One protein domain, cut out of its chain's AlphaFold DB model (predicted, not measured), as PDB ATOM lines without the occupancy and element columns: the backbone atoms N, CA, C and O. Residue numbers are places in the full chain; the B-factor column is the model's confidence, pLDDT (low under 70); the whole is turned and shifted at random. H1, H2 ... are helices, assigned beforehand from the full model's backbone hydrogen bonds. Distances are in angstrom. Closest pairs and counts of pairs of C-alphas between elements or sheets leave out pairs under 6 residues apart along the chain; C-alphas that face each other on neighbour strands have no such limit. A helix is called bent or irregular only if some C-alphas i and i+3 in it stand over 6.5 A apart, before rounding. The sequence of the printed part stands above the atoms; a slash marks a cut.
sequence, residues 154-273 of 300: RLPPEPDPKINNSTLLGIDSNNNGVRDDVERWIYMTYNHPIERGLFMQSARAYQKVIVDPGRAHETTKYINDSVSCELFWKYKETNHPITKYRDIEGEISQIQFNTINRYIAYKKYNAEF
ATOM      1  N   ARG A 154     -49.126 -25.507 -32.148       94.56
ATOM      2  CA  ARG A 154     -47.859 -24.787 -31.962       94.56
ATOM      3  C   ARG A 154     -46.786 -25.786 -31.548       94.56
ATOM      4  O   ARG A 154     -46.880 -26.364 -30.470       94.56
ATOM      5  N   LEU A 155     -45.755 -25.941 -32.374       95.88
ATOM      6  CA  LEU A 155     -44.608 -26.769 -32.016       95.88
ATOM      7  C   LEU A 155     -43.827 -26.130 -30.853       95.88
ATOM      8  O   LEU A 155     -43.747 -24.896 -30.784       95.88
ATOM      9  N   PRO A 156     -43.181 -26.932 -29.987       96.19
ATOM     10  CA  PRO A 156     -42.114 -26.423 -29.134       96.19
ATOM     11  C   PRO A 156     -40.967 -25.874 -30.004       96.19
ATOM     12  O   PRO A 156     -40.881 -26.222 -31.190       96.19
ATOM     13  N   PRO A 157     -40.074 -25.024 -29.467       95.19
ATOM     14  CA  PRO A 157     -38.868 -24.590 -30.176       95.19
ATOM     15  C   PRO A 157     -38.059 -25.784 -30.703       95.19
ATOM     16  O   PRO A 157     -38.139 -26.878 -30.149       95.19
ATOM     17  N   GLU A 158     -37.280 -25.608 -31.772       94.69
ATOM     18  CA  GLU A 158     -36.346 -26.664 -32.175       94.69
ATOM     19  C   GLU A 158     -35.196 -26.742 -31.158       94.69
ATOM     20  O   GLU A 158     -34.496 -25.743 -30.961       94.69
ATOM     21  N   PRO A 159     -35.006 -27.880 -30.468       95.88
ATOM     22  CA  PRO A 159     -34.016 -27.970 -29.409       95.88
ATOM     23  C   PRO A 159     -32.612 -28.154 -30.001       95.88
ATOM     24  O   PRO A 159     -32.419 -28.972 -30.901       95.88
ATOM     25  N   ASP A 160     -31.600 -27.464 -29.457       95.88
ATOM     26  CA  ASP A 160     -30.205 -27.718 -29.851       95.88
ATOM     27  C   ASP A 160     -29.863 -29.207 -29.619       95.88
ATOM     28  O   ASP A 160     -29.988 -29.688 -28.485       95.88
ATOM     29  N   PRO A 161     -29.406 -29.957 -30.643       96.06
ATOM     30  CA  PRO A 161     -29.191 -31.396 -30.512       96.06
ATOM     31  C   PRO A 161     -28.148 -31.793 -29.461       96.06
ATOM     32  O   PRO A 161     -28.227 -32.894 -28.919       96.06
ATOM     33  N   LYS A 162     -27.167 -30.936 -29.144       96.56
ATOM     34  CA  LYS A 162     -26.154 -31.225 -28.116       96.56
ATOM     35  C   LYS A 162     -26.746 -31.054 -26.723       96.56
ATOM     36  O   LYS A 162     -26.521 -31.912 -25.873       96.56
ATOM     37  N   ILE A 163     -27.519 -29.989 -26.496       96.38
ATOM     38  CA  ILE A 163     -28.213 -29.773 -25.220       96.38
ATOM     39  C   ILE A 163     -29.275 -30.862 -25.027       96.38
ATOM     40  O   ILE A 163     -29.277 -31.529 -23.992       96.38
ATOM     41  N   ASN A 164     -30.100 -31.134 -26.043       97.19
ATOM     42  CA  ASN A 164     -31.140 -32.161 -25.981       97.19
ATOM     43  C   ASN A 164     -30.587 -33.565 -25.712       97.19
ATOM     44  O   ASN A 164     -31.198 -34.342 -24.985       97.19
ATOM     45  N   ASN A 165     -29.419 -33.908 -26.259       97.06
ATOM     46  CA  ASN A 165     -28.806 -35.224 -26.057       97.06
ATOM     47  C   ASN A 165     -27.874 -35.296 -24.834       97.06
ATOM     48  O   ASN A 165     -27.327 -36.363 -24.556       97.06
ATOM     49  N   SER A 166     -27.716 -34.200 -24.081       96.44
ATOM     50  CA  SER A 166     -26.912 -34.173 -22.849       96.44
ATOM     51  C   SER A 166     -27.596 -34.850 -21.652       96.44
ATOM     52  O   SER A 166     -26.911 -35.280 -20.723       96.44
ATOM     53  N   THR A 167     -28.927 -34.992 -21.676       96.25
ATOM     54  CA  THR A 167     -29.715 -35.640 -20.616       96.25
ATOM     55  C   THR A 167     -30.511 -36.831 -21.154       96.25
ATOM     56  O   THR A 167     -30.796 -36.941 -22.349       96.25
ATOM     57  N   LEU A 168     -30.894 -37.745 -20.255       96.62
ATOM     58  CA  LEU A 168     -31.664 -38.937 -20.618       96.62
ATOM     59  C   LEU A 168     -33.032 -38.572 -21.218       96.62
ATOM     60  O   LEU A 168     -33.361 -39.040 -22.304       96.62
ATOM     61  N   LEU A 169     -33.785 -37.697 -20.548       95.81
ATOM     62  CA  LEU A 169     -35.128 -37.290 -20.974       95.81
ATOM     63  C   LEU A 169     -35.107 -36.234 -22.093       95.81
ATOM     64  O   LEU A 169     -36.049 -36.174 -22.875       95.81
ATOM     65  N   GLY A 170     -34.015 -35.468 -22.209       97.00
ATOM     66  CA  GLY A 170     -33.851 -34.335 -23.122       97.00
ATOM     67  C   GLY A 170     -34.611 -33.085 -22.691       97.00
ATOM     68  O   GLY A 170     -34.758 -32.838 -21.493       97.00
ATOM     69  N   ILE A 171     -35.027 -32.286 -23.672       98.00
ATOM     70  CA  ILE A 171     -35.797 -31.052 -23.484       98.00
ATOM     71  C   ILE A 171     -37.274 -31.333 -23.792       98.00
ATOM     72  O   ILE A 171     -37.591 -31.955 -24.802       98.00
ATOM     73  N   ASP A 172     -38.147 -30.860 -22.908       97.06
ATOM     74  CA  ASP A 172     -39.603 -30.779 -23.045       97.06
ATOM     75  C   ASP A 172     -39.972 -29.348 -22.616       97.06
ATOM     76  O   ASP A 172     -40.018 -29.032 -21.425       97.06
ATOM     77  N   SER A 173     -40.080 -28.432 -23.582       96.00
ATOM     78  CA  SER A 173     -40.214 -26.990 -23.317       96.00
ATOM     79  C   SER A 173     -41.643 -26.581 -22.962       96.00
ATOM     80  O   SER A 173     -41.852 -25.546 -22.327       96.00
ATOM     81  N   ASN A 174     -42.635 -27.362 -23.394       94.00
ATOM     82  CA  ASN A 174     -44.056 -27.117 -23.132       94.00
ATOM     83  C   ASN A 174     -44.591 -27.952 -21.946       94.00
ATOM     84  O   ASN A 174     -45.765 -27.822 -21.599       94.00
ATOM     85  N   ASN A 175     -43.726 -28.739 -21.289       94.44
ATOM     86  CA  ASN A 175     -44.033 -29.696 -20.221       94.44
ATOM     87  C   ASN A 175     -45.143 -30.685 -20.606       94.44
ATOM     88  O   ASN A 175     -45.904 -31.149 -19.750       94.44
ATOM     89  N   ASN A 176     -45.272 -31.003 -21.895       92.69
ATOM     90  CA  ASN A 176     -46.323 -31.886 -22.372       92.69
ATOM     91  C   ASN A 176     -45.966 -33.366 -22.218       92.69
ATOM     92  O   ASN A 176     -46.756 -34.190 -22.668       92.69
ATOM     93  N   GLY A 177     -44.839 -33.727 -21.598       94.38
ATOM     94  CA  GLY A 177     -44.388 -35.097 -21.349       94.38
ATOM     95  C   GLY A 177     -43.799 -35.818 -22.565       94.38
ATOM     96  O   GLY A 177     -43.518 -37.015 -22.467       94.38
ATOM     97  N   VAL A 178     -43.627 -35.129 -23.692       96.44
ATOM     98  CA  VAL A 178     -42.948 -35.599 -24.904       96.44
ATOM     99  C   VAL A 178     -41.716 -34.724 -25.134       96.44
ATOM    100  O   VAL A 178     -41.686 -33.553 -24.782       96.44
ATOM    101  N   ARG A 179     -40.647 -35.306 -25.686       97.56
ATOM    102  CA  ARG A 179     -39.419 -34.555 -25.987       97.56
ATOM    103  C   ARG A 179     -39.653 -33.630 -27.179       97.56
ATOM    104  O   ARG A 179     -40.225 -34.089 -28.165       97.56
ATOM    105  N   ASP A 180     -39.132 -32.408 -27.146       97.88
ATOM    106  CA  ASP A 180     -39.354 -31.401 -28.193       97.88
ATOM    107  C   ASP A 180     -38.994 -31.914 -29.605       97.88
ATOM    108  O   ASP A 180     -39.738 -31.691 -30.559       97.88
ATOM    109  N   ASP A 181     -37.886 -32.654 -29.757       97.94
ATOM    110  CA  ASP A 181     -37.478 -33.228 -31.051       97.94
ATOM    111  C   ASP A 181     -38.368 -34.397 -31.502       97.94
ATOM    112  O   ASP A 181     -38.571 -34.590 -32.702       97.94
ATOM    113  N   VAL A 182     -38.947 -35.144 -30.559       98.12
ATOM    114  CA  VAL A 182     -39.902 -36.225 -30.844       98.12
ATOM    115  C   VAL A 182     -41.255 -35.641 -31.238       98.12
ATOM    116  O   VAL A 182     -41.803 -36.034 -32.262       98.12
ATOM    117  N   GLU A 183     -41.772 -34.667 -30.489       97.50
ATOM    118  CA  GLU A 183     -43.018 -33.969 -30.819       97.50
ATOM    119  C   GLU A 183     -42.934 -33.310 -32.200       97.50
ATOM    120  O   GLU A 183     -43.828 -33.489 -33.031       97.50
ATOM    121  N   ARG A 184     -41.830 -32.609 -32.489       97.44
ATOM    122  CA  ARG A 184     -41.567 -32.045 -33.820       97.44
ATOM    123  C   ARG A 184     -41.591 -33.105 -34.905       97.44
ATOM    124  O   ARG A 184     -42.311 -32.941 -35.888       97.44
ATOM    125  N   TRP A 185     -40.847 -34.195 -34.720       97.75
ATOM    126  CA  TRP A 185     -40.822 -35.295 -35.676       97.75
ATOM    127  C   TRP A 185     -42.225 -35.872 -35.912       97.75
ATOM    128  O   TRP A 185     -42.594 -36.094 -37.065       97.75
ATOM    129  N   ILE A 186     -43.050 -36.016 -34.869       96.38
ATOM    130  CA  ILE A 186     -44.438 -36.477 -35.000       96.38
ATOM    131  C   ILE A 186     -45.266 -35.487 -35.835       96.38
ATOM    132  O   ILE A 186     -45.864 -35.863 -36.845       96.38
ATOM    133  N   TYR A 187     -45.297 -34.207 -35.472       95.31
ATOM    134  CA  TYR A 187     -46.133 -33.236 -36.187       95.31
ATOM    135  C   TYR A 187     -45.658 -32.930 -37.615       95.31
ATOM    136  O   TYR A 187     -46.480 -32.535 -38.438       95.31
ATOM    137  N   MET A 188     -44.376 -33.138 -37.928       95.38
ATOM    138  CA  MET A 188     -43.839 -33.026 -39.290       95.38
ATOM    139  C   MET A 188     -44.050 -34.295 -40.135       95.38
ATOM    140  O   MET A 188     -44.131 -34.195 -41.358       95.38
ATOM    141  N   THR A 189     -44.146 -35.475 -39.512       94.56
ATOM    142  CA  THR A 189     -44.274 -36.768 -40.214       94.56
ATOM    143  C   THR A 189     -45.732 -37.177 -40.450       94.56
ATOM    144  O   THR A 189     -46.052 -37.725 -41.507       94.56
ATOM    145  N   TYR A 190     -46.634 -36.924 -39.493       91.06
ATOM    146  CA  TYR A 190     -47.995 -37.477 -39.509       91.06
ATOM    147  C   TYR A 190     -49.063 -36.402 -39.740       91.06
ATOM    148  O   TYR A 190     -49.384 -35.594 -38.863       91.06
ATOM    149  N   ASN A 191     -49.693 -36.450 -40.916       88.88
ATOM    150  CA  ASN A 191     -50.797 -35.557 -41.271       88.88
ATOM    151  C   ASN A 191     -52.113 -35.920 -40.559       88.88
ATOM    152  O   ASN A 191     -52.923 -35.026 -40.286       88.88
ATOM    153  N   HIS A 192     -52.346 -37.198 -40.234       88.88
ATOM    154  CA  HIS A 192     -53.609 -37.620 -39.636       88.88
ATOM    155  C   HIS A 192     -53.640 -37.361 -38.114       88.88
ATOM    156  O   HIS A 192     -52.711 -37.762 -37.406       88.88
ATOM    157  N   PRO A 193     -54.708 -36.750 -37.563       89.25
ATOM    158  CA  PRO A 193     -54.792 -36.441 -36.134       89.25
ATOM    159  C   PRO A 193     -54.665 -37.671 -35.223       89.25
ATOM    160  O   PRO A 193     -53.961 -37.614 -34.219       89.25
ATOM    161  N   ILE A 194     -55.297 -38.793 -35.585       89.69
ATOM    162  CA  ILE A 194     -55.219 -40.039 -34.799       89.69
ATOM    163  C   ILE A 194     -53.802 -40.618 -34.774       89.69
ATOM    164  O   ILE A 194     -53.378 -41.105 -33.732       89.69
ATOM    165  N   GLU A 195     -53.042 -40.528 -35.873       90.44
ATOM    166  CA  GLU A 195     -51.643 -40.973 -35.871       90.44
ATOM    167  C   GLU A 195     -50.821 -40.128 -34.897       90.44
ATOM    168  O   GLU A 195     -50.161 -40.684 -34.024       90.44
ATOM    169  N   ARG A 196     -50.929 -38.791 -34.973       92.62
ATOM    170  CA  ARG A 196     -50.249 -37.900 -34.021       92.62
ATOM    171  C   ARG A 196     -50.616 -38.222 -32.574       92.62
ATOM    172  O   ARG A 196     -49.722 -38.292 -31.740       92.62
ATOM    173  N   GLY A 197     -51.895 -38.473 -32.291       92.81
ATOM    174  CA  GLY A 197     -52.365 -38.906 -30.974       92.81
ATOM    175  C   GLY A 197     -51.676 -40.184 -30.485       92.81
ATOM    176  O   GLY A 197     -51.116 -40.199 -29.389       92.81
ATOM    177  N   LEU A 198     -51.656 -41.233 -31.314       94.06
ATOM    178  CA  LEU A 198     -51.016 -42.514 -30.991       94.06
ATOM    179  C   LEU A 198     -49.505 -42.366 -30.760       94.06
ATOM    180  O   LEU A 198     -48.990 -42.839 -29.747       94.06
ATOM    181  N   PHE A 199     -48.801 -41.667 -31.652       95.50
ATOM    182  CA  PHE A 199     -47.359 -41.459 -31.529       95.50
ATOM    183  C   PHE A 199     -46.986 -40.584 -30.322       95.50
ATOM    184  O   PHE A 199     -46.042 -40.918 -29.611       95.50
ATOM    185  N   MET A 200     -47.736 -39.513 -30.036       95.69
ATOM    186  CA  MET A 200     -47.497 -38.653 -28.867       95.69
ATOM    187  C   MET A 200     -47.776 -39.395 -27.549       95.69
ATOM    188  O   MET A 200     -47.003 -39.268 -26.599       95.69
ATOM    189  N   GLN A 201     -48.836 -40.213 -27.486       96.38
ATOM    190  CA  GLN A 201     -49.126 -41.040 -26.310       96.38
ATOM    191  C   GLN A 201     -48.026 -42.090 -26.088       96.38
ATOM    192  O   GLN A 201     -47.563 -42.266 -24.959       96.38
ATOM    193  N   SER A 202     -47.558 -42.731 -27.161       96.56
ATOM    194  CA  SER A 202     -46.456 -43.695 -27.114       96.56
ATOM    195  C   SER A 202     -45.142 -43.038 -26.667       96.56
ATOM    196  O   SER A 202     -44.493 -43.510 -25.734       96.56
ATOM    197  N   ALA A 203     -44.795 -41.871 -27.221       97.31
ATOM    198  CA  ALA A 203     -43.621 -41.095 -26.816       97.31
ATOM    199  C   ALA A 203     -43.647 -40.720 -25.321       97.31
ATOM    200  O   ALA A 203     -42.650 -40.900 -24.613       97.31
ATOM    201  N   ARG A 204     -44.806 -40.272 -24.814       96.00
ATOM    202  CA  ARG A 204     -45.013 -39.995 -23.386       96.00
ATOM    203  C   ARG A 204     -44.861 -41.256 -22.538       96.00
ATOM    204  O   ARG A 204     -44.214 -41.222 -21.490       96.00
ATOM    205  N   ALA A 205     -45.460 -42.369 -22.960       97.12
ATOM    206  CA  ALA A 205     -45.339 -43.644 -22.260       97.12
ATOM    207  C   ALA A 205     -43.870 -44.091 -22.176       97.12
ATOM    208  O   ALA A 205     -43.416 -44.499 -21.107       97.12
ATOM    209  N   TYR A 206     -43.095 -43.903 -23.247       97.56
ATOM    210  CA  TYR A 206     -41.672 -44.213 -23.242       97.56
ATOM    211  C   TYR A 206     -40.835 -43.295 -22.343       97.56
ATOM    212  O   TYR A 206     -39.962 -43.801 -21.639       97.56
ATOM    213  N   GLN A 207     -41.113 -41.986 -22.278       96.81
ATOM    214  CA  GLN A 207     -40.472 -41.103 -21.286       96.81
ATOM    215  C   GLN A 207     -40.726 -41.590 -19.846       96.81
ATOM    216  O   GLN A 207     -39.804 -41.629 -19.028       96.81
ATOM    217  N   LYS A 208     -41.957 -42.038 -19.548       96.25
ATOM    218  CA  LYS A 208     -42.350 -42.553 -18.222       96.25
ATOM    219  C   LYS A 208     -41.661 -43.872 -17.828       96.25
ATOM    220  O   LYS A 208     -41.560 -44.128 -16.631       96.25
ATOM    221  N   VAL A 209     -41.194 -44.701 -18.772       96.62
ATOM    222  CA  VAL A 209     -40.491 -45.966 -18.447       96.62
ATOM    223  C   VAL A 209     -38.967 -45.844 -18.429       96.62
ATOM    224  O   VAL A 209     -38.322 -46.532 -17.642       96.62
ATOM    225  N   ILE A 210     -38.365 -44.959 -19.237       96.56
ATOM    226  CA  ILE A 210     -36.897 -44.812 -19.254       96.56
ATOM    227  C   ILE A 210     -36.345 -43.972 -18.099       96.56
ATOM    228  O   ILE A 210     -35.154 -44.071 -17.818       96.56
ATOM    229  N   VAL A 211     -37.174 -43.156 -17.435       95.81
ATOM    230  CA  VAL A 211     -36.743 -42.323 -16.297       95.81
ATOM    231  C   VAL A 211     -36.285 -43.155 -15.095       95.81
ATOM    232  O   VAL A 211     -35.295 -42.805 -14.455       95.81
ATOM    233  N   ASP A 212     -36.966 -44.269 -14.824       95.38
ATOM    234  CA  ASP A 212     -36.616 -45.227 -13.774       95.38
ATOM    235  C   ASP A 212     -36.864 -46.665 -14.271       95.38
ATOM    236  O   ASP A 212     -37.925 -47.249 -14.019       95.38
ATOM    237  N   PRO A 213     -35.897 -47.243 -15.010       96.44
ATOM    238  CA  PRO A 213     -36.047 -48.567 -15.605       96.44
ATOM    239  C   PRO A 213     -36.267 -49.691 -14.585       96.44
ATOM    240  O   PRO A 213     -36.854 -50.702 -14.944       96.44
ATOM    241  N   GLY A 214     -35.832 -49.518 -13.328       96.88
ATOM    242  CA  GLY A 214     -35.971 -50.529 -12.272       96.88
ATOM    243  C   GLY A 214     -37.385 -50.645 -11.691       96.88
ATOM    244  O   GLY A 214     -37.654 -51.546 -10.906       96.88
ATOM    245  N   ARG A 215     -38.308 -49.751 -12.076       96.94
ATOM    246  CA  ARG A 215     -39.733 -49.803 -11.698       96.94
ATOM    247  C   ARG A 215     -40.614 -50.334 -12.829       96.94
ATOM    248  O   ARG A 215     -41.783 -49.959 -12.930       96.94
ATOM    249  N   ALA A 216     -40.059 -51.186 -13.690       97.19
ATOM    250  CA  ALA A 216     -40.683 -51.618 -14.936       97.19
ATOM    251  C   ALA A 216     -42.120 -52.147 -14.754       97.19
ATOM    252  O   ALA A 216     -43.038 -51.670 -15.421       97.19
ATOM    253  N   HIS A 217     -42.361 -53.044 -13.792       96.12
ATOM    254  CA  HIS A 217     -43.698 -53.587 -13.495       96.12
ATOM    255  C   HIS A 217     -44.715 -52.532 -13.030       96.12
ATOM    256  O   HIS A 217     -45.917 -52.709 -13.221       96.12
ATOM    257  N   GLU A 218     -44.267 -51.413 -12.458       96.81
ATOM    258  CA  GLU A 218     -45.145 -50.309 -12.055       96.81
ATOM    259  C   GLU A 218     -45.411 -49.314 -13.194       96.81
ATOM    260  O   GLU A 218     -46.470 -48.675 -13.219       96.81
ATOM    261  N   THR A 219     -44.452 -49.139 -14.107       97.12
ATOM    262  CA  THR A 219     -44.497 -48.149 -15.197       97.12
ATOM    263  C   THR A 219     -45.022 -48.728 -16.515       97.12
ATOM    264  O   THR A 219     -45.614 -47.985 -17.298       97.12
ATOM    265  N   THR A 220     -44.949 -50.048 -16.724       96.12
ATOM    266  CA  THR A 220     -45.463 -50.746 -17.924       96.12
ATOM    267  C   THR A 220     -46.943 -50.495 -18.204       96.12
ATOM    268  O   THR A 220     -47.371 -50.504 -19.356       96.12
ATOM    269  N   LYS A 221     -47.733 -50.131 -17.183       96.81
ATOM    270  CA  LYS A 221     -49.122 -49.676 -17.360       96.81
ATOM    271  C   LYS A 221     -49.267 -48.551 -18.395       96.81
ATOM    272  O   LYS A 221     -50.268 -48.521 -19.097       96.81
ATOM    273  N   TYR A 222     -48.280 -47.661 -18.535       96.94
ATOM    274  CA  TYR A 222     -48.328 -46.579 -19.523       96.94
ATOM    275  C   TYR A 222     -48.120 -47.087 -20.955       96.94
ATOM    276  O   TYR A 222     -48.782 -46.605 -21.871       96.94
ATOM    277  N   ILE A 223     -47.247 -48.084 -21.138       96.38
ATOM    278  CA  ILE A 223     -47.054 -48.772 -22.423       96.38
ATOM    279  C   ILE A 223     -48.314 -49.575 -22.761       96.38
ATOM    280  O   ILE A 223     -48.864 -49.416 -23.845       96.38
ATOM    281  N   ASN A 224     -48.841 -50.345 -21.803       96.81
ATOM    282  CA  ASN A 224     -50.074 -51.113 -21.973       96.81
ATOM    283  C   ASN A 224     -51.273 -50.221 -22.323       96.81
ATOM    284  O   ASN A 224     -52.039 -50.575 -23.212       96.81
ATOM    285  N   ASP A 225     -51.416 -49.052 -21.692       97.12
ATOM    286  CA  ASP A 225     -52.480 -48.094 -22.010       97.12
ATOM    287  C   ASP A 225     -52.313 -47.500 -23.424       97.12
ATOM    288  O   ASP A 225     -53.298 -47.359 -24.153       97.12
ATOM    289  N   SER A 226     -51.074 -47.228 -23.859       95.62
ATOM    290  CA  SER A 226     -50.773 -46.820 -25.242       95.62
ATOM    291  C   SER A 226     -51.141 -47.910 -26.256       95.62
ATOM    292  O   SER A 226     -51.834 -47.629 -27.234       95.62
ATOM    293  N   VAL A 227     -50.754 -49.164 -26.000       94.81
ATOM    294  CA  VAL A 227     -51.076 -50.313 -26.862       94.81
ATOM    295  C   VAL A 227     -52.586 -50.591 -26.870       94.81
ATOM    296  O   VAL A 227     -53.161 -50.802 -27.933       94.81
ATOM    297  N   SER A 228     -53.279 -50.504 -25.729       95.19
ATOM    298  CA  SER A 228     -54.747 -50.592 -25.657       95.19
ATOM    299  C   SER A 228     -55.447 -49.549 -26.533       95.19
ATOM    300  O   SER A 228     -56.453 -49.871 -27.174       95.19
ATOM    301  N   CYS A 229     -54.928 -48.315 -26.577       93.25
ATOM    302  CA  CYS A 229     -55.448 -47.262 -27.449       93.25
ATOM    303  C   CYS A 229     -55.142 -47.533 -28.933       93.25
ATOM    304  O   CYS A 229     -56.030 -47.389 -29.778       93.25
ATOM    305  N   GLU A 230     -53.924 -47.975 -29.266       92.06
ATOM    306  CA  GLU A 230     -53.557 -48.365 -30.634       92.06
ATOM    307  C   GLU A 230     -54.471 -49.475 -31.156       92.06
ATOM    308  O   GLU A 230     -55.093 -49.324 -32.207       92.06
ATOM    309  N   LEU A 231     -54.606 -50.568 -30.401       91.25
ATOM    310  CA  LEU A 231     -55.444 -51.704 -30.774       91.25
ATOM    311  C   LEU A 231     -56.910 -51.288 -30.936       91.25
ATOM    312  O   LEU A 231     -57.584 -51.770 -31.846       91.25
ATOM    313  N   PHE A 232     -57.404 -50.348 -30.121       89.75
ATOM    314  CA  PHE A 232     -58.729 -49.771 -30.330       89.75
ATOM    315  C   PHE A 232     -58.840 -49.103 -31.704       89.75
ATOM    316  O   PHE A 232     -59.717 -49.478 -32.477       89.75
ATOM    317  N   TRP A 233     -57.943 -48.184 -32.063       87.69
ATOM    318  CA  TRP A 233     -57.991 -47.522 -33.374       87.69
ATOM    319  C   TRP A 233     -57.707 -48.462 -34.557       87.69
ATOM    320  O   TRP A 233     -58.243 -48.248 -35.642       87.69
ATOM    321  N   LYS A 234     -56.940 -49.535 -34.343       85.75
ATOM    322  CA  LYS A 234     -56.638 -50.584 -35.329       85.75
ATOM    323  C   LYS A 234     -57.830 -51.499 -35.637       85.75
ATOM    324  O   LYS A 234     -57.936 -51.996 -36.757       85.75
ATOM    325  N   TYR A 235     -58.716 -51.731 -34.662       79.88
ATOM    326  CA  TYR A 235     -59.861 -52.646 -34.799       79.88
ATOM    327  C   TYR A 235     -61.231 -51.956 -34.904       79.88
ATOM    328  O   TYR A 235     -62.133 -52.509 -35.530       79.88
ATOM    329  N   LYS A 236     -61.411 -50.763 -34.321       70.50
ATOM    330  CA  LYS A 236     -62.694 -50.033 -34.290       70.50
ATOM    331  C   LYS A 236     -63.086 -49.458 -35.654       70.50
ATOM    332  O   LYS A 236     -64.275 -49.308 -35.921       70.50
ATOM    333  N   GLU A 237     -62.122 -49.152 -36.524       60.53
ATOM    334  CA  GLU A 237     -62.391 -48.596 -37.856       60.53
ATOM    335  C   GLU A 237     -61.874 -49.523 -38.954       60.53
ATOM    336  O   GLU A 237     -60.749 -49.410 -39.434       60.53
ATOM    337  N   THR A 238     -62.753 -50.410 -39.423       53.62
ATOM    338  CA  THR A 238     -62.519 -51.295 -40.580       53.62
ATOM    339  C   THR A 238     -62.146 -50.553 -41.872       53.62
ATOM    340  O   THR A 238     -61.651 -51.184 -42.804       53.62
ATOM    341  N   ASN A 239     -62.334 -49.227 -41.900       53.41
ATOM    342  CA  ASN A 239     -62.040 -48.314 -43.002       53.41
ATOM    343  C   ASN A 239     -60.941 -47.270 -42.697       53.41
ATOM    344  O   ASN A 239     -60.824 -46.305 -43.450       53.41
ATOM    345  N   HIS A 240     -60.120 -47.436 -41.648       60.88
ATOM    346  CA  HIS A 240     -58.944 -46.577 -41.417       60.88
ATOM    347  C   HIS A 240     -57.650 -47.287 -41.860       60.88
ATOM    348  O   HIS A 240     -56.985 -47.947 -41.060       60.88
ATOM    349  N   PRO A 241     -57.277 -47.234 -43.159       58.78
ATOM    350  CA  PRO A 241     -56.156 -48.017 -43.689       58.78
ATOM    351  C   PRO A 241     -54.792 -47.587 -43.131       58.78
ATOM    352  O   PRO A 241     -53.835 -48.350 -43.232       58.78
ATOM    353  N   ILE A 242     -54.707 -46.382 -42.559       61.84
ATOM    354  CA  ILE A 242     -53.453 -45.732 -42.175       61.84
ATOM    355  C   ILE A 242     -52.853 -46.375 -40.915       61.84
ATOM    356  O   ILE A 242     -51.673 -46.712 -40.899       61.84
ATOM    357  N   THR A 243     -53.660 -46.621 -39.876       64.50
ATOM    358  CA  THR A 243     -53.195 -47.250 -38.621       64.50
ATOM    359  C   THR A 243     -53.063 -48.770 -38.727       64.50
ATOM    360  O   THR A 243     -52.263 -49.376 -38.018       64.50
ATOM    361  N   LYS A 244     -53.814 -49.410 -39.634       67.25
ATOM    362  CA  LYS A 244     -53.899 -50.876 -39.752       67.25
ATOM    363  C   LYS A 244     -52.551 -51.565 -40.007       67.25
ATOM    364  O   LYS A 244     -52.352 -52.685 -39.535       67.25
ATOM    365  N   TYR A 245     -51.652 -50.901 -40.735       71.44
ATOM    366  CA  TYR A 245     -50.344 -51.425 -41.153       71.44
ATOM    367  C   TYR A 245     -49.149 -50.635 -40.590       71.44
ATOM    368  O   TYR A 245     -48.018 -50.897 -40.990       71.44
ATOM    369  N   ARG A 246     -49.384 -49.668 -39.692       82.44
ATOM    370  CA  ARG A 246     -48.328 -48.844 -39.088       82.44
ATOM    371  C   ARG A 246     -47.587 -49.638 -38.008       82.44
ATOM    372  O   ARG A 246     -48.232 -50.300 -37.195       82.44
ATOM    373  N   ASP A 247     -46.262 -49.530 -37.975       87.94
ATOM    374  CA  ASP A 247     -45.428 -50.042 -36.881       87.94
ATOM    375  C   ASP A 247     -45.087 -48.883 -35.937       87.94
ATOM    376  O   ASP A 247     -44.034 -48.254 -36.039       87.94
ATOM    377  N   ILE A 248     -46.035 -48.538 -35.059       89.56
ATOM    378  CA  ILE A 248     -45.897 -47.383 -34.163       89.56
ATOM    379  C   ILE A 248     -44.736 -47.591 -33.189       89.56
ATOM    380  O   ILE A 248     -43.940 -46.671 -33.016       89.56
ATOM    381  N   GLU A 249     -44.605 -48.788 -32.602       90.31
ATOM    382  CA  GLU A 249     -43.494 -49.156 -31.713       90.31
ATOM    383  C   GLU A 249     -42.138 -49.051 -32.426       90.31
ATOM    384  O   GLU A 249     -41.217 -48.414 -31.902       90.31
ATOM    385  N   GLY A 250     -42.007 -49.636 -33.620       91.19
ATOM    386  CA  GLY A 250     -40.767 -49.615 -34.388       91.19
ATOM    387  C   GLY A 250     -40.367 -48.210 -34.830       91.19
ATOM    388  O   GLY A 250     -39.215 -47.818 -34.630       91.19
ATOM    389  N   GLU A 251     -41.308 -47.431 -35.376       94.50
ATOM    390  CA  GLU A 251     -41.069 -46.055 -35.830       94.50
ATOM    391  C   GLU A 251     -40.708 -45.120 -34.662       94.50
ATOM    392  O   GLU A 251     -39.680 -44.439 -34.721       94.50
ATOM    393  N   ILE A 252     -41.492 -45.109 -33.571       95.06
ATOM    394  CA  ILE A 252     -41.227 -44.203 -32.441       95.06
ATOM    395  C   ILE A 252     -39.927 -44.563 -31.720       95.06
ATOM    396  O   ILE A 252     -39.198 -43.665 -31.305       95.06
ATOM    397  N   SER A 253     -39.580 -45.850 -31.613       93.06
ATOM    398  CA  SER A 253     -38.368 -46.293 -30.912       93.06
ATOM    399  C   SER A 253     -37.086 -45.708 -31.513       93.06
ATOM    400  O   SER A 253     -36.146 -45.423 -30.768       93.06
ATOM    401  N   GLN A 254     -37.040 -45.466 -32.832       93.62
ATOM    402  CA  GLN A 254     -35.857 -44.890 -33.490       93.62
ATOM    403  C   GLN A 254     -35.570 -43.456 -33.022       93.62
ATOM    404  O   GLN A 254     -34.422 -43.117 -32.735       93.62
ATOM    405  N   ILE A 255     -36.601 -42.612 -32.904       95.94
ATOM    406  CA  ILE A 255     -36.454 -41.220 -32.445       95.94
ATOM    407  C   ILE A 255     -36.482 -41.112 -30.909       95.94
ATOM    408  O   ILE A 255     -35.814 -40.263 -30.307       95.94
ATOM    409  N   GLN A 256     -37.201 -42.015 -30.242       96.75
ATOM    410  CA  GLN A 256     -37.334 -42.037 -28.791       96.75
ATOM    411  C   GLN A 256     -36.050 -42.517 -28.098       96.75
ATOM    412  O   GLN A 256     -35.718 -42.025 -27.018       96.75
ATOM    413  N   PHE A 257     -35.286 -43.409 -28.737       96.94
ATOM    414  CA  PHE A 257     -34.031 -43.955 -28.211       96.94
ATOM    415  C   PHE A 257     -32.799 -43.565 -29.040       96.94
ATOM    416  O   PHE A 257     -31.797 -44.276 -29.050       96.94
ATOM    417  N   ASN A 258     -32.845 -42.386 -29.667       95.50
ATOM    418  CA  ASN A 258     -31.810 -41.806 -30.536       95.50
ATOM    419  C   ASN A 258     -30.443 -41.495 -29.869       95.50
ATOM    420  O   ASN A 258     -29.588 -40.861 -30.486       95.50
ATOM    421  N   THR A 259     -30.196 -41.934 -28.628       97.69
ATOM    422  CA  THR A 259     -28.883 -41.853 -27.965       97.69
ATOM    423  C   THR A 259     -28.547 -43.159 -27.251       97.69
ATOM    424  O   THR A 259     -29.433 -43.865 -26.768       97.69
ATOM    425  N   ILE A 260     -27.249 -43.455 -27.107       97.19
ATOM    426  CA  ILE A 260     -26.759 -44.658 -26.410       97.19
ATOM    427  C   ILE A 260     -27.348 -44.760 -24.992       97.19
ATOM    428  O   ILE A 260     -27.769 -45.836 -24.578       97.19
ATOM    429  N   ASN A 261     -27.449 -43.643 -24.266       97.75
ATOM    430  CA  ASN A 261     -28.002 -43.627 -22.909       97.75
ATOM    431  C   ASN A 261     -29.510 -43.931 -22.884       97.75
ATOM    432  O   ASN A 261     -29.950 -44.702 -22.033       97.75
ATOM    433  N   ARG A 262     -30.290 -43.382 -23.831       98.06
ATOM    434  CA  ARG A 262     -31.729 -43.682 -23.974       98.06
ATOM    435  C   ARG A 262     -31.953 -45.150 -24.334       98.06
ATOM    436  O   ARG A 262     -32.767 -45.815 -23.700       98.06
ATOM    437  N   TYR A 263     -31.168 -45.675 -25.275       97.19
ATOM    438  CA  TYR A 263     -31.201 -47.087 -25.653       97.19
ATOM    439  C   TYR A 263     -30.841 -48.011 -24.479       97.19
ATOM    440  O   TYR A 263     -31.564 -48.966 -24.211       97.19
ATOM    441  N   ILE A 264     -29.777 -47.713 -23.722       98.06
ATOM    442  CA  ILE A 264     -29.398 -48.489 -22.527       98.06
ATOM    443  C   ILE A 264     -30.503 -48.451 -21.462       98.06
ATOM    444  O   ILE A 264     -30.792 -49.488 -20.867       98.06
ATOM    445  N   ALA A 265     -31.135 -47.298 -21.219       98.31
ATOM    446  CA  ALA A 265     -32.241 -47.194 -20.264       98.31
ATOM    447  C   ALA A 265     -33.441 -48.060 -20.684       98.31
ATOM    448  O   ALA A 265     -33.941 -48.840 -19.876       98.31
ATOM    449  N   TYR A 266     -33.833 -48.015 -21.961       97.44
ATOM    450  CA  TYR A 266     -34.892 -48.874 -22.497       97.44
ATOM    451  C   TYR A 266     -34.526 -50.368 -22.452       97.44
ATOM    452  O   TYR A 266     -35.343 -51.207 -22.071       97.44
ATOM    453  N   LYS A 267     -33.271 -50.726 -22.754       97.81
ATOM    454  CA  LYS A 267     -32.786 -52.109 -22.635       97.81
ATOM    455  C   LYS A 267     -32.767 -52.620 -21.195       97.81
ATOM    456  O   LYS A 267     -32.985 -53.814 -21.022       97.81
ATOM    457  N   LYS A 268     -32.537 -51.759 -20.195       98.25
ATOM    458  CA  LYS A 268     -32.695 -52.106 -18.772       98.25
ATOM    459  C   LYS A 268     -34.160 -52.349 -18.423       98.25
ATOM    460  O   LYS A 268     -34.463 -53.411 -17.911       98.25
ATOM    461  N   TYR A 269     -35.054 -51.434 -18.803       97.69
ATOM    462  CA  TYR A 269     -36.498 -51.570 -18.573       97.69
ATOM    463  C   TYR A 269     -37.037 -52.895 -19.139       97.69
ATOM    464  O   TYR A 269     -37.702 -53.647 -18.435       97.69
ATOM    465  N   ASN A 270     -36.659 -53.246 -20.373       95.31
ATOM    466  CA  ASN A 270     -37.043 -54.526 -20.972       95.31
ATOM    467  C   ASN A 270     -36.389 -55.746 -20.297       95.31
ATOM    468  O   ASN A 270     -36.913 -56.851 -20.419       95.31
ATOM    469  N   ALA A 271     -35.246 -55.585 -19.623       97.50
ATOM    470  CA  ALA A 271     -34.549 -56.689 -18.965       97.50
ATOM    471  C   ALA A 271     -35.187 -57.102 -17.628       97.50
ATOM    472  O   ALA A 271     -35.037 -58.261 -17.241       97.50
ATOM    473  N   GLU A 272     -35.929 -56.205 -16.969       97.56
ATOM    474  CA  GLU A 272     -36.692 -56.514 -15.749       97.56
ATOM    475  C   GLU A 272     -37.809 -57.550 -15.992       97.56
ATOM    476  O   GLU A 272     -38.255 -58.198 -15.054       97.56
ATOM    477  N   PHE A 273     -38.228 -57.754 -17.247       95.94
ATOM    478  CA  PHE A 273     -39.265 -58.719 -17.642       95.94
ATOM    479  C   PHE A 273     -38.718 -60.058 -18.173       95.94
ATOM    480  O   PHE A 273     -39.471 -60.883 -18.698       95.94
TER     481      PHE A 273
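AT A GLANCE: This is residues 154 to 273 of the 300 residues of an uncharacterized protein of Helicobacteraceae bacterium 4484_230 (UniProt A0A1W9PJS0). H2, H3 and H4 lie side by side in a row, running in alternating directions, and make a slab one helix thick, with H3 in its middle. On one face of this slab H6 packs slantwise on H3, and H7 crosses near the turn from H3 to H4, while small H5 sits by the far end of H4. The printed part has 120 residues with seven named helices, H1 to H7 in chain order, and no named strand: all helix. It is compact, with a radius of gyration of the C-alphas of 14.4 A and spans of 43 by 36 by 21 A.

IN THESE COORDINATES: Start at Arg 154 and go on to C-alpha 161 at (-29.191, -31.396, -30.512), where H1 begins; it holds residues 161 to 164. H2 holds residues 180 to 189 and measures 14.1 A. Find C-alpha 193 at (-54.792, -36.441, -36.134); from there H3 runs 26.0 A to residue 210. H4, residues 213 to 236, is the longest helix at 32.6 A; it is irregular, with C-alphas 214 and 217 8.4 A apart, and has a kink of 52 degrees near residue 220. H5 holds residues 241 to 244 and H6 residues 248 to 256. H7, residues 260 to 271, measures 16.2 A and ends at C-alpha 271, (-34.549, -56.689, -18.965).

HOW THE PARTS SIT: Begin at the hub, H3, which touches four helices. With residues 196 to 203 alone it touches H2 in a helical hairpin, at a shallow tilt of 26 degrees; the closest C-alphas, of Ile 186 and Arg 196, are 6.1 A apart. H3 and H4 form a second helical hairpin, at a shallow tilt of 13 degrees, closest at C-alphas 205 and 222, 5.0 A. H6 touches residues 198 to 206 of H3 at a steep tilt of 58 degrees, closest at C-alphas 199 and 248, 6.6 A. H7 is about perpendicular to H3, at 82 degrees, with C-alphas 210 and 265 closest at 5.3 A. H7 also touches residues 213 to 216 of H4, closest at C-alphas 213 and 269, 4.2 A. H5 and H4 touch only at the corner, closest at C-alphas 234 and 244, 5.2 A. H1 touches no helix; it is only just apart from H2, at 8.2 A. Every O i to N i+4 pair is within hydrogen-bond range in H2, H3 and H7, against 15 of 20 in H4 and 3 of 5 in H6; H1 and H5 are too short for such a pair.

THE WHOLE: The two C-alphas farthest apart, of Lys 162 and Thr 238, are 43.4 A apart. The printed part has no cut. Look at residues 165 to 179 for the one long link, H1 to H2; the other five are tight. Residues 236 to 241 stand free, and residues 237 to 244 have pLDDT under 70, against a mean of 92.3 for the printed part.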